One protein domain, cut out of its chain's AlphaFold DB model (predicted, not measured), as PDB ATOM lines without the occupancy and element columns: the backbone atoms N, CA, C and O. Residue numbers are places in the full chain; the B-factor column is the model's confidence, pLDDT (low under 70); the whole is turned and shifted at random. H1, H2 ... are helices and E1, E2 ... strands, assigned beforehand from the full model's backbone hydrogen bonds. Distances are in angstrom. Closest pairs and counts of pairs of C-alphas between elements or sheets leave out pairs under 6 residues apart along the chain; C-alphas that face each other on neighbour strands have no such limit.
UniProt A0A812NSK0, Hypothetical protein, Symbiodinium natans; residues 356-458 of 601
ATOM      1  N   PRO A 356     267.354 269.569 204.901       77.75
ATOM      2  CA  PRO A 356     266.992 268.265 204.374       77.75
ATOM      3  C   PRO A 356     268.243 267.396 204.191       77.75
ATOM      4  O   PRO A 356     269.200 267.781 203.516       77.75
ATOM      5  N   LEU A 357     268.227 266.201 204.784       81.06
ATOM      6  CA  LEU A 357     269.244 265.172 204.576       81.06
ATOM      7  C   LEU A 357     269.375 264.848 203.084       81.06
ATOM      8  O   LEU A 357     268.377 264.781 202.362       81.06
ATOM      9  N   ALA A 358     270.607 264.603 202.631       76.31
ATOM     10  CA  ALA A 358     270.899 264.313 201.232       76.31
ATOM     11  C   ALA A 358     270.156 263.050 200.763       76.31
ATOM     12  O   ALA A 358     270.466 261.926 201.166       76.31
ATOM     13  N   LEU A 359     269.169 263.250 199.897       70.94
ATOM     14  CA  LEU A 359     268.373 262.208 199.264       70.94
ATOM     15  C   LEU A 359     268.487 262.335 197.745       70.94
ATOM     16  O   LEU A 359     268.864 263.381 197.214       70.94
ATOM     17  N   ASP A 360     268.150 261.258 197.043       73.94
ATOM     18  CA  ASP A 360     267.995 261.296 195.591       73.94
ATOM     19  C   ASP A 360     266.924 262.351 195.219       73.94
ATOM     20  O   ASP A 360     265.835 262.328 195.809       73.94
ATOM     21  N   PRO A 361     267.195 263.267 194.267       73.75
ATOM     22  CA  PRO A 361     266.248 264.295 193.837       73.75
ATOM     23  C   PRO A 361     264.858 263.765 193.461       73.75
ATOM     24  O   PRO A 361     263.871 264.468 193.659       73.75
ATOM     25  N   ALA A 362     264.759 262.528 192.960       72.12
ATOM     26  CA  ALA A 362     263.481 261.907 192.604       72.12
ATOM     27  C   ALA A 362     262.587 261.570 193.820       72.12
ATOM     28  O   ALA A 362     261.384 261.348 193.663       72.12
ATOM     29  N   TRP A 363     263.175 261.523 195.019       68.31
ATOM     30  CA  TRP A 363     262.535 261.104 196.269       68.31
ATOM     31  C   TRP A 363     262.485 262.208 197.315       68.31
ATOM     32  O   TRP A 363     261.555 262.234 198.116       68.31
ATOM     33  N   ALA A 364     263.454 263.126 197.293       67.88
ATOM     34  CA  ALA A 364     263.520 264.246 198.221       67.88
ATOM     35  C   ALA A 364     262.200 265.031 198.246       67.88
ATOM     36  O   ALA A 364     261.645 265.253 199.314       67.88
ATOM     37  N   SER A 365     261.632 265.355 197.080       69.25
ATOM     38  CA  SER A 365     260.350 266.068 196.996       69.25
ATOM     39  C   SER A 365     259.165 265.272 197.551       69.25
ATOM     40  O   SER A 365     258.278 265.854 198.164       69.25
ATOM     41  N   LYS A 366     259.150 263.943 197.385       73.88
ATOM     42  CA  LYS A 366     258.078 263.073 197.899       73.88
ATOM     43  C   LYS A 366     258.145 262.902 199.415       73.88
ATOM     44  O   LYS A 366     257.111 262.798 200.058       73.88
ATOM     45  N   LEU A 367     259.357 262.872 199.970       71.38
ATOM     46  CA  LEU A 367     259.601 262.721 201.405       71.38
ATOM     47  C   LEU A 367     259.383 264.026 202.166       71.38
ATOM     48  O   LEU A 367     258.743 264.019 203.210       71.38
ATOM     49  N   LEU A 368     259.829 265.151 201.611       70.31
ATOM     50  CA  LEU A 368     259.557 266.475 202.180       70.31
ATOM     51  C   LEU A 368     258.071 266.874 202.055       70.31
ATOM     52  O   LEU A 368     257.579 267.744 202.760       70.31
ATOM     53  N   GLY A 369     257.337 266.232 201.146       69.44
ATOM     54  CA  GLY A 369     255.891 266.385 200.996       69.44
ATOM     55  C   GLY A 369     255.079 265.281 201.670       69.44
ATOM     56  O   GLY A 369     253.920 265.113 201.307       69.44
ATOM     57  N   SER A 370     255.668 264.484 202.570       76.19
ATOM     58  CA  SER A 370     254.973 263.338 203.169       76.19
ATOM     59  C   SER A 370     254.218 263.701 204.451       76.19
ATOM     60  O   SER A 370     254.683 264.531 205.239       76.19
ATOM     61  N   SER A 371     253.039 263.096 204.649       81.69
ATOM     62  CA  SER A 371     252.145 263.398 205.775       81.69
ATOM     63  C   SER A 371     252.283 262.430 206.957       81.69
ATOM     64  O   SER A 371     252.645 261.257 206.810       81.69
ATOM     65  N   LEU A 372     251.932 262.899 208.160       78.94
ATOM     66  CA  LEU A 372     251.772 262.024 209.331       78.94
ATOM     67  C   LEU A 372     250.640 260.997 209.169       78.94
ATOM     68  O   LEU A 372     250.687 259.945 209.806       78.94
ATOM     69  N   ASP A 373     249.672 261.244 208.290       78.50
ATOM     70  CA  ASP A 373     248.594 260.299 208.009       78.50
ATOM     71  C   ASP A 373     249.152 259.049 207.284       78.50
ATOM     72  O   ASP A 373     250.088 259.155 206.477       78.50
ATOM     73  N   PRO A 374     248.691 257.832 207.621       68.75
ATOM     74  CA  PRO A 374     249.090 256.616 206.919       68.75
ATOM     75  C   PRO A 374     248.649 256.577 205.449       68.75
ATOM     76  O   PRO A 374     249.313 255.895 204.666       68.75
ATOM     77  N   ASP A 375     247.579 257.288 205.087       76.38
ATOM     78  CA  ASP A 375     246.987 257.245 203.752       76.38
ATOM     79  C   ASP A 375     247.476 258.390 202.849       76.38
ATOM     80  O   ASP A 375     247.754 259.503 203.306       76.38
ATOM     81  N   ASP A 376     247.548 258.128 201.539       79.94
ATOM     82  CA  ASP A 376     247.785 259.170 200.537       79.94
ATOM     83  C   ASP A 376     246.595 260.126 200.477       79.94
ATOM     84  O   ASP A 376     245.441 259.713 200.340       79.94
ATOM     85  N   GLN A 377     246.887 261.421 200.523       79.31
ATOM     86  CA  GLN A 377     245.885 262.474 200.475       79.31
ATOM     87  C   GLN A 377     246.083 263.316 199.227       79.31
ATOM     88  O   GLN A 377     247.202 263.627 198.825       79.31
ATOM     89  N   VAL A 378     244.980 263.717 198.601       80.62
ATOM     90  CA  VAL A 378     245.047 264.737 197.556       80.62
ATOM     91  C   VAL A 378     245.375 266.059 198.237       80.62
ATOM     92  O   VAL A 378     244.737 266.442 199.219       80.62
ATOM     93  N   GLY A 379     246.396 266.728 197.729       76.94
ATOM     94  CA  GLY A 379     246.803 268.034 198.180       76.94
ATOM     95  C   GLY A 379     245.709 269.079 197.968       76.94
ATOM     96  O   GLY A 379     244.739 268.879 197.234       76.94
ATOM     97  N   PRO A 380     245.850 270.227 198.629       68.12
ATOM     98  CA  PRO A 380     244.854 271.297 198.614       68.12
ATOM     99  C   PRO A 380     244.665 271.954 197.241       68.12
ATOM    100  O   PRO A 380     243.641 272.590 197.001       68.12
ATOM    101  N   ASP A 381     245.643 271.809 196.350       75.75
ATOM    102  CA  ASP A 381     245.581 272.216 194.946       75.75
ATOM    103  C   ASP A 381     244.729 271.261 194.092       75.75
ATOM    104  O   ASP A 381     244.417 271.582 192.950       75.75
ATOM    105  N   GLY A 382     244.329 270.103 194.631       75.38
ATOM    106  CA  GLY A 382     243.567 269.078 193.917       75.38
ATOM    107  C   GLY A 382     244.394 268.287 192.898       75.38
ATOM    108  O   GLY A 382     243.875 267.355 192.285       75.38
ATOM    109  N   GLU A 383     245.665 268.649 192.723       77.56
ATOM    110  CA  GLU A 383     246.551 268.125 191.683       77.56
ATOM    111  C   GLU A 383     247.753 267.387 192.275       77.56
ATOM    112  O   GLU A 383     248.172 266.356 191.741       77.56
ATOM    113  N   SER A 384     248.302 267.879 193.385       80.50
ATOM    114  CA  SER A 384     249.395 267.206 194.076       80.50
ATOM    115  C   SER A 384     248.862 266.026 194.885       80.50
ATOM    116  O   SER A 384     247.802 266.094 195.497       80.50
ATOM    117  N   LEU A 385     249.589 264.909 194.886       80.88
ATOM    118  CA  LEU A 385     249.343 263.825 195.831       80.88
ATOM    119  C   LEU A 385     250.336 263.993 196.978       80.88
ATOM    120  O   LEU A 385     251.550 263.918 196.771       80.88
ATOM    121  N   ILE A 386     249.810 264.254 198.166       81.44
ATOM    122  CA  ILE A 386     250.557 264.252 199.414       81.44
ATOM    123  C   ILE A 386     250.623 262.802 199.857       81.44
ATOM    124  O   ILE A 386     249.632 262.210 200.284       81.44
ATOM    125  N   TYR A 387     251.801 262.217 199.706       78.31
ATOM    126  CA  TYR A 387     251.989 260.820 200.038       78.31
ATOM    127  C   TYR A 387     251.922 260.646 201.555       78.31
ATOM    128  O   TYR A 387     252.648 261.320 202.293       78.31
ATOM    129  N   GLY A 388     251.082 259.727 202.025       73.44
ATOM    130  CA  GLY A 388     251.148 259.287 203.414       73.44
ATOM    131  C   GLY A 388     252.540 258.727 203.654       73.44
ATOM    132  O   GLY A 388     253.068 258.053 202.773       73.44
ATOM    133  N   LEU A 389     253.183 258.998 204.796       65.62
ATOM    134  CA  LEU A 389     254.584 258.571 204.999       65.62
ATOM    135  C   LEU A 389     254.766 257.051 204.777       65.62
ATOM    136  O   LEU A 389     255.841 256.600 204.396       65.62
ATOM    137  N   ASN A 390     253.710 256.251 204.922       63.84
ATOM    138  CA  ASN A 390     253.764 254.815 204.660       63.84
ATOM    139  C   ASN A 390     253.971 254.496 203.166       63.84
ATOM    140  O   ASN A 390     254.715 253.578 202.832       63.84
ATOM    141  N   THR A 391     253.410 255.267 202.240       65.00
ATOM    142  CA  THR A 391     253.434 254.961 200.802       65.00
ATOM    143  C   THR A 391     254.810 255.084 200.122       65.00
ATOM    144  O   THR A 391     255.204 254.157 199.409       65.00
ATOM    145  N   PRO A 392     255.600 256.160 200.320       62.22
ATOM    146  CA  PRO A 392     256.915 256.306 199.705       62.22
ATOM    147  C   PRO A 392     257.980 255.453 200.409       62.22
ATOM    148  O   PRO A 392     258.973 255.089 199.784       62.22
ATOM    149  N   HIS A 393     257.774 255.090 201.681       60.78
ATOM    150  CA  HIS A 393     258.716 254.286 202.461       60.78
ATOM    151  C   HIS A 393     258.503 252.771 202.331       60.78
ATOM    152  O   HIS A 393     259.479 252.023 202.406       60.78
ATOM    153  N   VAL A 394     257.276 252.290 202.087       57.09
ATOM    154  CA  VAL A 394     256.980 250.846 201.986       57.09
ATOM    155  C   VAL A 394     257.778 250.155 200.877       57.09
ATOM    156  O   VAL A 394     258.121 248.992 201.037       57.09
ATOM    157  N   VAL A 395     258.154 250.839 199.793       61.03
ATOM    158  CA  VAL A 395     258.922 250.207 198.701       61.03
ATOM    159  C   VAL A 395     260.415 250.058 199.034       61.03
ATOM    160  O   VAL A 395     260.995 249.019 198.734       61.03
ATOM    161  N   ASP A 396     261.034 251.037 199.701       60.44
ATOM    162  CA  ASP A 396     262.484 251.043 199.975       60.44
ATOM    163  C   ASP A 396     262.859 250.497 201.367       60.44
ATOM    164  O   ASP A 396     263.936 249.928 201.551       60.44
ATOM    165  N   ILE A 397     261.986 250.685 202.359       64.38
ATOM    166  CA  ILE A 397     262.164 250.225 203.745       64.38
ATOM    167  C   ILE A 397     261.394 248.909 203.965       64.38
ATOM    168  O   ILE A 397     261.890 247.989 204.622       64.38
ATOM    169  N   GLY A 398     260.198 248.802 203.374       52.12
ATOM    170  CA  GLY A 398     259.299 247.648 203.488       52.12
ATOM    171  C   GLY A 398     259.375 246.629 202.340       52.12
ATOM    172  O   GLY A 398     258.848 245.531 202.496       52.12
ATOM    173  N   GLY A 399     260.051 246.928 201.220       48.22
ATOM    174  CA  GLY A 399     260.069 246.078 200.016       48.22
ATOM    175  C   GLY A 399     260.749 244.718 200.200       48.22
ATOM    176  O   GLY A 399     260.489 243.787 199.443       48.22
ATOM    177  N   GLU A 400     261.570 244.576 201.246       57.53
ATOM    178  CA  GLU A 400     262.113 243.291 201.709       57.53
ATOM    179  C   GLU A 400     261.408 242.741 202.967       57.53
ATOM    180  O   GLU A 400     261.812 241.702 203.483       57.53
ATOM    181  N   GLY A 401     260.392 243.429 203.503       60.38
ATOM    182  CA  GLY A 401     259.732 243.067 204.763       60.38
ATOM    183  C   GLY A 401     260.685 243.103 205.963       60.38
ATOM    184  O   GLY A 401     260.715 242.166 206.758       60.38
ATOM    185  N   ARG A 402     261.548 244.128 206.056       72.25
ATOM    186  CA  ARG A 402     262.526 244.257 207.155       72.25
ATOM    187  C   ARG A 402     262.126 245.229 208.247       72.25
ATOM    188  O   ARG A 402     262.633 245.077 209.354       72.25
ATOM    189  N   TYR A 403     261.256 246.191 207.967       76.19
ATOM    190  CA  TYR A 403     260.826 247.186 208.943       76.19
ATOM    191  C   TYR A 403     259.321 247.437 208.846       76.19
ATOM    192  O   TYR A 403     258.745 247.343 207.761       76.19
ATOM    193  N   ALA A 404     258.711 247.767 209.980       76.69
ATOM    194  CA  ALA A 404     257.292 248.083 210.105       76.69
ATOM    195  C   ALA A 404     257.114 249.348 210.947       76.69
ATOM    196  O   ALA A 404     257.895 249.566 211.864       76.69
ATOM    197  N   PHE A 405     256.112 250.172 210.652       78.25
ATOM    198  CA  PHE A 405     255.802 251.361 211.453       78.25
ATOM    199  C   PHE A 405     254.986 250.974 212.691       78.25
ATOM    200  O   PHE A 405     254.143 250.080 212.612       78.25
ATOM    201  N   GLU A 406     255.236 251.636 213.822       79.19
ATOM    202  CA  GLU A 406     254.438 251.463 215.043       79.19
ATOM    203  C   GLU A 406     253.019 251.999 214.841       79.19
ATOM    204  O   GLU A 406     252.045 251.316 215.161       79.19
ATOM    205  N   HIS A 407     252.900 253.165 214.203       75.50
ATOM    206  CA  HIS A 407     251.626 253.802 213.889       75.50
ATOM    207  C   HIS A 407     251.350 253.710 212.372       75.50
ATOM    208  O   HIS A 407     251.400 254.708 211.648       75.50
ATOM    209  N   GLY A 408     251.100 252.498 211.846       68.94
ATOM    210  CA  GLY A 408     250.885 252.306 210.404       68.94
ATOM    211  C   GLY A 408     250.771 250.863 209.901       68.94
ATOM    212  O   GLY A 408     250.352 249.951 210.613       68.94
ATOM    213  N   THR A 409     251.093 250.664 208.618       57.84
ATOM    214  CA  THR A 409     250.956 249.378 207.918       57.84
ATOM    215  C   THR A 409     251.783 248.266 208.566       57.84
ATOM    216  O   THR A 409     252.989 248.384 208.788       57.84
ATOM    217  N   SER A 410     251.123 247.130 208.807       52.66
ATOM    218  CA  SER A 410     251.723 245.922 209.366       52.66
ATOM    219  C   SER A 410     252.622 245.224 208.339       52.66
ATOM    220  O   SER A 410     252.155 244.418 207.530       52.66
ATOM    221  N   GLY A 411     253.917 245.526 208.366       57.78
ATOM    222  CA  GLY A 411     254.952 244.690 207.760       57.78
ATOM    223  C   GLY A 411     255.442 243.622 208.744       57.78
ATOM    224  O   GLY A 411     255.413 243.823 209.955       57.78
ATOM    225  N   GLY A 412     255.927 242.481 208.248       61.97
ATOM    226  CA  GLY A 412     256.888 241.693 209.030       61.97
ATOM    227  C   GLY A 412     258.199 242.480 209.088       61.97
ATOM    228  O   GLY A 412     258.562 243.077 208.079       61.97
ATOM    229  N   GLY A 413     258.869 242.570 210.241       76.38
ATOM    230  CA  GLY A 413     260.118 243.331 210.358       76.38
ATOM    231  C   GLY A 413     260.402 243.912 211.746       76.38
ATOM    232  O   GLY A 413     259.674 243.661 212.701       76.38
ATOM    233  N   ILE A 414     261.489 244.681 211.844       81.56
ATOM    234  CA  ILE A 414     261.870 245.491 213.007       81.56
ATOM    235  C   ILE A 414     260.917 246.687 213.099       81.56
ATOM    236  O   ILE A 414     260.747 247.425 212.127       81.56
ATOM    237  N   LEU A 415     260.307 246.881 214.265       85.00
ATOM    238  CA  LEU A 415     259.407 248.000 214.511       85.00
ATOM    239  C   LEU A 415     260.195 249.317 214.524       85.00
ATOM    240  O   LEU A 415     261.168 249.460 215.265       85.00
ATOM    241  N   ILE A 416     259.783 250.268 213.693       85.00
ATOM    242  CA  ILE A 416     260.255 251.645 213.716       85.00
ATOM    243  C   ILE A 416     259.441 252.361 214.785       85.00
ATOM    244  O   ILE A 416     258.217 252.422 214.701       85.00
ATOM    245  N   THR A 417     260.140 252.897 215.774       86.19
ATOM    246  CA  THR A 417     259.590 253.719 216.855       86.19
ATOM    247  C   THR A 417     260.351 255.045 216.886       86.19
ATOM    248  O   THR A 417     261.270 255.275 216.098       86.19
ATOM    249  N   ALA A 418     260.048 255.932 217.833       84.50
ATOM    250  CA  ALA A 418     260.833 257.155 218.030       84.50
ATOM    251  C   ALA A 418     262.345 256.881 218.248       84.50
ATOM    252  O   ALA A 418     263.220 257.660 217.844       84.50
ATOM    253  N   THR A 419     262.680 255.752 218.880       85.12
ATOM    254  CA  THR A 419     264.052 255.412 219.294       85.12
ATOM    255  C   THR A 419     264.685 254.272 218.505       85.12
ATOM    256  O   THR A 419     265.912 254.164 218.492       85.12
ATOM    257  N   GLU A 420     263.888 253.445 217.829       84.69
ATOM    258  CA  GLU A 420     264.362 252.299 217.052       84.69
ATOM    259  C   GLU A 420     264.031 252.453 215.559       84.69
ATOM    260  O   GLU A 420     262.971 252.972 215.223       84.69
ATOM    261  N   PRO A 421     264.906 252.019 214.635       83.94
ATOM    262  CA  PRO A 421     266.210 251.396 214.868       83.94
ATOM    263  C   PRO A 421     267.284 252.399 215.350       83.94
ATOM    264  O   PRO A 421     267.355 253.546 214.901       83.94
ATOM    265  N   SER A 422     268.141 251.956 216.280       86.19
ATOM    266  CA  SER A 422     269.241 252.767 216.836       86.19
ATOM    267  C   SER A 422     270.270 253.139 215.764       86.19
ATOM    268  O   SER A 422     270.527 252.332 214.872       86.19
ATOM    269  N   GLU A 423     270.933 254.296 215.866       84.44
ATOM    270  CA  GLU A 423     271.935 254.743 214.874       84.44
ATOM    271  C   GLU A 423     273.005 253.683 214.571       84.44
ATOM    272  O   GLU A 423     273.351 253.465 213.412       84.44
ATOM    273  N   ALA A 424     273.456 252.946 215.591       84.94
ATOM    274  CA  ALA A 424     274.421 251.855 215.443       84.94
ATOM    275  C   ALA A 424     273.884 250.673 214.614       84.94
ATOM    276  O   ALA A 424     274.646 249.996 213.927       84.94
ATOM    277  N   SER A 425     272.575 250.414 214.667       83.38
ATOM    278  CA  SER A 425     271.932 249.390 213.833       83.38
ATOM    279  C   SER A 425     271.711 249.858 212.393       83.38
ATOM    280  O   SER A 425     271.710 249.034 211.477       83.38
ATOM    281  N   VAL A 426     271.594 251.174 212.174       86.19
ATOM    282  CA  VAL A 426     271.391 251.751 210.839       86.19
ATOM    283  C   VAL A 426     272.710 252.051 210.119       86.19
ATOM    284  O   VAL A 426     272.735 252.054 208.892       86.19
ATOM    285  N   SER A 427     273.825 252.238 210.837       85.56
ATOM    286  CA  SER A 427     275.105 252.714 210.279       85.56
ATOM    287  C   SER A 427     275.704 251.829 209.179       85.56
ATOM    288  O   SER A 427     276.487 252.307 208.361       85.56
ATOM    289  N   ASN A 428     275.344 250.542 209.152       85.88
ATOM    290  CA  ASN A 428     275.810 249.578 208.149       85.88
ATOM    291  C   ASN A 428     274.906 249.506 206.904       85.88
ATOM    292  O   ASN A 428     275.220 248.784 205.959       85.88
ATOM    293  N   LEU A 429     273.774 250.216 206.899       85.31
ATOM    294  CA  LEU A 429     272.864 250.277 205.758       85.31
ATOM    295  C   LEU A 429     273.341 251.315 204.733       85.31
ATOM    296  O   LEU A 429     274.119 252.206 205.073       85.31
ATOM    297  N   PRO A 430     272.864 251.262 203.478       86.25
ATOM    298  CA  PRO A 430     273.098 252.336 202.520       86.25
ATOM    299  C   PRO A 430     272.640 253.690 203.080       86.25
ATOM    300  O   PRO A 430     271.576 253.771 203.691       86.25
ATOM    301  N   LEU A 431     273.397 254.765 202.821       82.00
ATOM    302  CA  LEU A 431     273.090 256.123 203.305       82.00
ATOM    303  C   LEU A 431     271.645 256.553 202.990       82.00
ATOM    304  O   LEU A 431     270.990 257.202 203.798       82.00
ATOM    305  N   ARG A 432     271.114 256.124 201.838       76.44
ATOM    306  CA  ARG A 432     269.713 256.336 201.450       76.44
ATOM    307  C   ARG A 432     268.731 255.733 202.461       76.44
ATOM    308  O   ARG A 432     267.796 256.409 202.874       76.44
ATOM    309  N   THR A 433     268.954 254.487 202.872       80.44
ATOM    310  CA  THR A 433     268.133 253.788 203.870       80.44
ATOM    311  C   THR A 433     268.309 254.405 205.255       80.44
ATOM    312  O   THR A 433     267.333 254.519 205.987       80.44
ATOM    313  N   GLN A 434     269.521 254.863 205.595       84.44
ATOM    314  CA  GLN A 434     269.780 255.585 206.847       84.44
ATOM    315  C   GLN A 434     268.949 256.867 206.940       84.44
ATOM    316  O   GLN A 434     268.210 257.049 207.904       84.44
ATOM    317  N   ASN A 435     269.013 257.714 205.911       83.75
ATOM    318  CA  ASN A 435     268.278 258.976 205.874       83.75
ATOM    319  C   ASN A 435     266.760 258.740 205.872       83.75
ATOM    320  O   ASN A 435     266.032 259.434 206.573       83.75
ATOM    321  N   ALA A 436     266.279 257.730 205.141       78.25
ATOM    322  CA  ALA A 436     264.860 257.378 205.120       78.25
ATOM    323  C   ALA A 436     264.356 256.867 206.486       78.25
ATOM    324  O   ALA A 436     263.278 257.261 206.919       78.25
ATOM    325  N   LEU A 437     265.146 256.051 207.196       82.69
ATOM    326  CA  LEU A 437     264.825 255.605 208.557       82.69
ATOM    327  C   LEU A 437     264.903 256.748 209.580       82.69
ATOM    328  O   LEU A 437     264.116 256.766 210.520       82.69
ATOM    329  N   ALA A 438     265.797 257.724 209.394       84.00
ATOM    330  CA  ALA A 438     265.847 258.918 210.239       84.00
ATOM    331  C   ALA A 438     264.566 259.763 210.110       84.00
ATOM    332  O   ALA A 438     263.987 260.149 211.123       84.00
ATOM    333  N   TYR A 439     264.074 259.983 208.885       80.94
ATOM    334  CA  TYR A 439     262.792 260.659 208.658       80.94
ATOM    335  C   TYR A 439     261.598 259.877 209.219       80.94
ATOM    336  O   TYR A 439     260.735 260.463 209.869       80.94
ATOM    337  N   ALA A 440     261.586 258.551 209.050       80.50
ATOM    338  CA  ALA A 440     260.567 257.686 209.641       80.50
ATOM    339  C   ALA A 440     260.533 257.791 211.180       80.50
ATOM    340  O   ALA A 440     259.458 257.904 211.768       80.50
ATOM    341  N   ARG A 441     261.702 257.840 211.836       84.56
ATOM    342  CA  ARG A 441     261.808 258.033 213.293       84.56
ATOM    343  C   ARG A 441     261.297 259.397 213.752       84.56
ATOM    344  O   ARG A 441     260.629 259.463 214.778       84.56
ATOM    345  N   LEU A 442     261.575 260.474 213.007       83.31
ATOM    346  CA  LEU A 442     261.059 261.817 213.322       83.31
ATOM    347  C   LEU A 442     259.523 261.848 213.331       83.31
ATOM    348  O   LEU A 442     258.933 262.486 214.202       83.31
ATOM    349  N   LYS A 443     258.877 261.117 212.415       79.38
ATOM    350  CA  LYS A 443     257.418 260.940 212.402       79.38
ATOM    351  C   LYS A 443     256.925 260.162 213.620       79.38
ATOM    352  O   LYS A 443     256.040 260.639 214.327       79.38
ATOM    353  N   GLU A 444     257.502 258.993 213.891       83.44
ATOM    354  CA  GLU A 444     257.097 258.171 215.041       83.44
ATOM    355  C   GLU A 444     257.297 258.916 216.366       83.44
ATOM    356  O   GLU A 444     256.516 258.766 217.301       83.44
ATOM    357  N   GLN A 445     258.280 259.815 216.439       85.50
ATOM    358  CA  GLN A 445     258.482 260.697 217.586       85.50
ATOM    359  C   GLN A 445     257.351 261.720 217.788       85.50
ATOM    360  O   GLN A 445     257.152 262.199 218.902       85.50
ATOM    361  N   VAL A 446     256.647 262.127 216.732       83.12
ATOM    362  CA  VAL A 446     255.474 263.007 216.842       83.12
ATOM    363  C   VAL A 446     254.238 262.197 217.229       83.12
ATOM    364  O   VAL A 446     253.485 262.625 218.098       83.12
ATOM    365  N   LEU A 447     254.057 261.021 216.623       84.38
ATOM    366  CA  LEU A 447     252.890 260.165 216.857       84.38
ATOM    367  C   LEU A 447     252.885 259.509 218.246       84.38
ATOM    368  O   LEU A 447     251.822 259.385 218.843       84.38
ATOM    369  N   SER A 448     254.056 259.154 218.783       84.81
ATOM    370  CA  SER A 448     254.195 258.519 220.107       84.81
ATOM    371  C   SER A 448     254.139 259.488 221.296       84.81
ATOM    372  O   SER A 448     254.090 259.048 222.445       84.81
ATOM    373  N   GLU A 449     254.167 260.806 221.070       87.00
ATOM    374  CA  GLU A 449     254.156 261.789 222.156       87.00
ATOM    375  C   GLU A 449     252.753 262.340 222.447       87.00
ATOM    376  O   GLU A 449     252.305 263.326 221.864       87.00
ATOM    377  N   ASP A 450     252.118 261.793 223.484       82.69
ATOM    378  CA  ASP A 450     250.778 262.185 223.963       82.69
ATOM    379  C   ASP A 450     250.656 263.638 224.460       82.69
ATOM    380  O   ASP A 450     249.565 264.107 224.792       82.69
ATOM    381  N   ARG A 451     251.783 264.350 224.602       85.88
ATOM    382  CA  ARG A 451     251.841 265.702 225.180       85.88
ATOM    383  C   ARG A 451     252.388 266.767 224.239       85.88
ATOM    384  O   ARG A 451     252.726 267.857 224.696       85.88
ATOM    385  N   LEU A 452     252.498 266.457 222.950       85.69
ATOM    386  CA  LEU A 452     253.090 267.380 221.990       85.69
ATOM    387  C   LEU A 452     252.103 268.459 221.523       85.69
ATOM    388  O   LEU A 452     252.494 269.612 221.348       85.69
ATOM    389  N   LEU A 453     250.828 268.105 221.337       90.69
ATOM    390  CA  LEU A 453     249.811 268.994 220.772       90.69
ATOM    391  C   LEU A 453     248.901 269.563 221.862       90.69
ATOM    392  O   LEU A 453     248.690 268.943 222.906       90.69
ATOM    393  N   ARG A 454     248.346 270.751 221.607       92.00
ATOM    394  CA  ARG A 454     247.355 271.394 222.479       92.00
ATOM    395  C   ARG A 454     245.952 271.198 221.916       92.00
ATOM    396  O   ARG A 454     245.688 271.564 220.775       92.00
ATOM    397  N   CYS A 455     245.058 270.682 222.751       94.56
ATOM    398  CA  CYS A 455     243.626 270.545 222.508       94.56
ATOM    399  C   CYS A 455     242.850 271.328 223.569       94.56
ATOM    400  O   CYS A 455     242.107 270.750 224.368       94.56
ATOM    401  N   ASP A 456     243.093 272.636 223.638       96.00
ATOM    402  CA  ASP A 456     242.467 273.478 224.649       96.00
ATOM    403  C   ASP A 456     240.950 273.534 224.432       96.00
ATOM    404  O   ASP A 456     240.469 273.814 223.332       96.00
ATOM    405  N   VAL A 457     240.176 273.304 225.490       95.50
ATOM    406  CA  VAL A 457     238.710 273.271 225.408       95.50
ATOM    407  C   VAL A 457     238.143 274.543 226.020       95.50
ATOM    408  O   VAL A 457     238.443 274.861 227.173       95.50
ATOM    409  N   MET A 458     237.318 275.254 225.255       95.88
ATOM    410  CA  MET A 458     236.545 276.397 225.735       95.88
ATOM    411  C   MET A 458     235.181 275.919 226.238       95.88
ATOM    412  O   MET A 458     234.455 275.243 225.507       95.88
TER     413      MET A 458
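Overview. This is residues 356 to 458 of the 601 residues of the protein "Hypothetical protein" of Symbiodinium natans (UniProt A0A812NSK0). One long helix, H4, runs through the middle of a loop-rich body, with the short helices H1 and H2 along one side of it, a tiny two-stranded sheet, E1 and E2, on another, and H3 near its first end. Residues 450 to 458 stick out as a tail, and residues 369 to 389 fold back on themselves in a long loop. The 103 printed residues, under half of them in named elements, run H1 H2 E1 E2 H3 H4; the sheet, E1 beside E2, is parallel and the class mostly helix. The whole is compact, with a radius of gyration of the C-alphas of 14.4 A, and spans 50 by 33 by 26 A.

Arrangement. H1, residues 361 to 368, is close to but not clearly touching H2, residues 390 to 396; the closest C-alphas, of Lys 366 and Pro 392, are 7.1 A apart. E1, residues 403 to 405, and E2, residues 414 to 416, are parallel neighbours at 37 degrees, with N 416 and O 404 within hydrogen-bond range at 2.7 A. H3, residues 423 to 426, only just touches residues 433 to 437 of H4, residues 431 to 447, with 3 pairs of C-alphas within 8 A, the closest Val 426 and Gln 434 at 5.8 A. H4 and H2 are close but not clearly touching, at a shallow tilt of 24 degrees, opposite ways; their closest C-alphas, of His 393 and Ala 436, are 7.4 A apart. The closest C-alphas of E2 and H4, of Ile 416 and Arg 441, are 6.6 A apart. Every O i to N i+4 pair is within hydrogen-bond range in H4, 2 of 4 in H1 and 1 of 3 in H2, where 1 of 4 O i to N i+3 pairs is; H3 is too short for an i+4 pair.

Along the chain. H1 begins at C-alpha 361, (266.248, 264.295, 193.837), and measures 10.9 A; H2 measures 10.6 A, E1 7.0 A, E2 6.4 A and H3 5.1 A. H4 measures 24.7 A and ends at C-alpha 447, (252.890, 260.165, 216.857).

Size, cuts and confidence. The C-alphas farthest apart, of Asn 428 and Met 458, are 50.7 A apart. The printed part has no cut, and the link from H1 to H2 is long. Low confidence, under 70, includes residues 389 to 401 and 408 to 412.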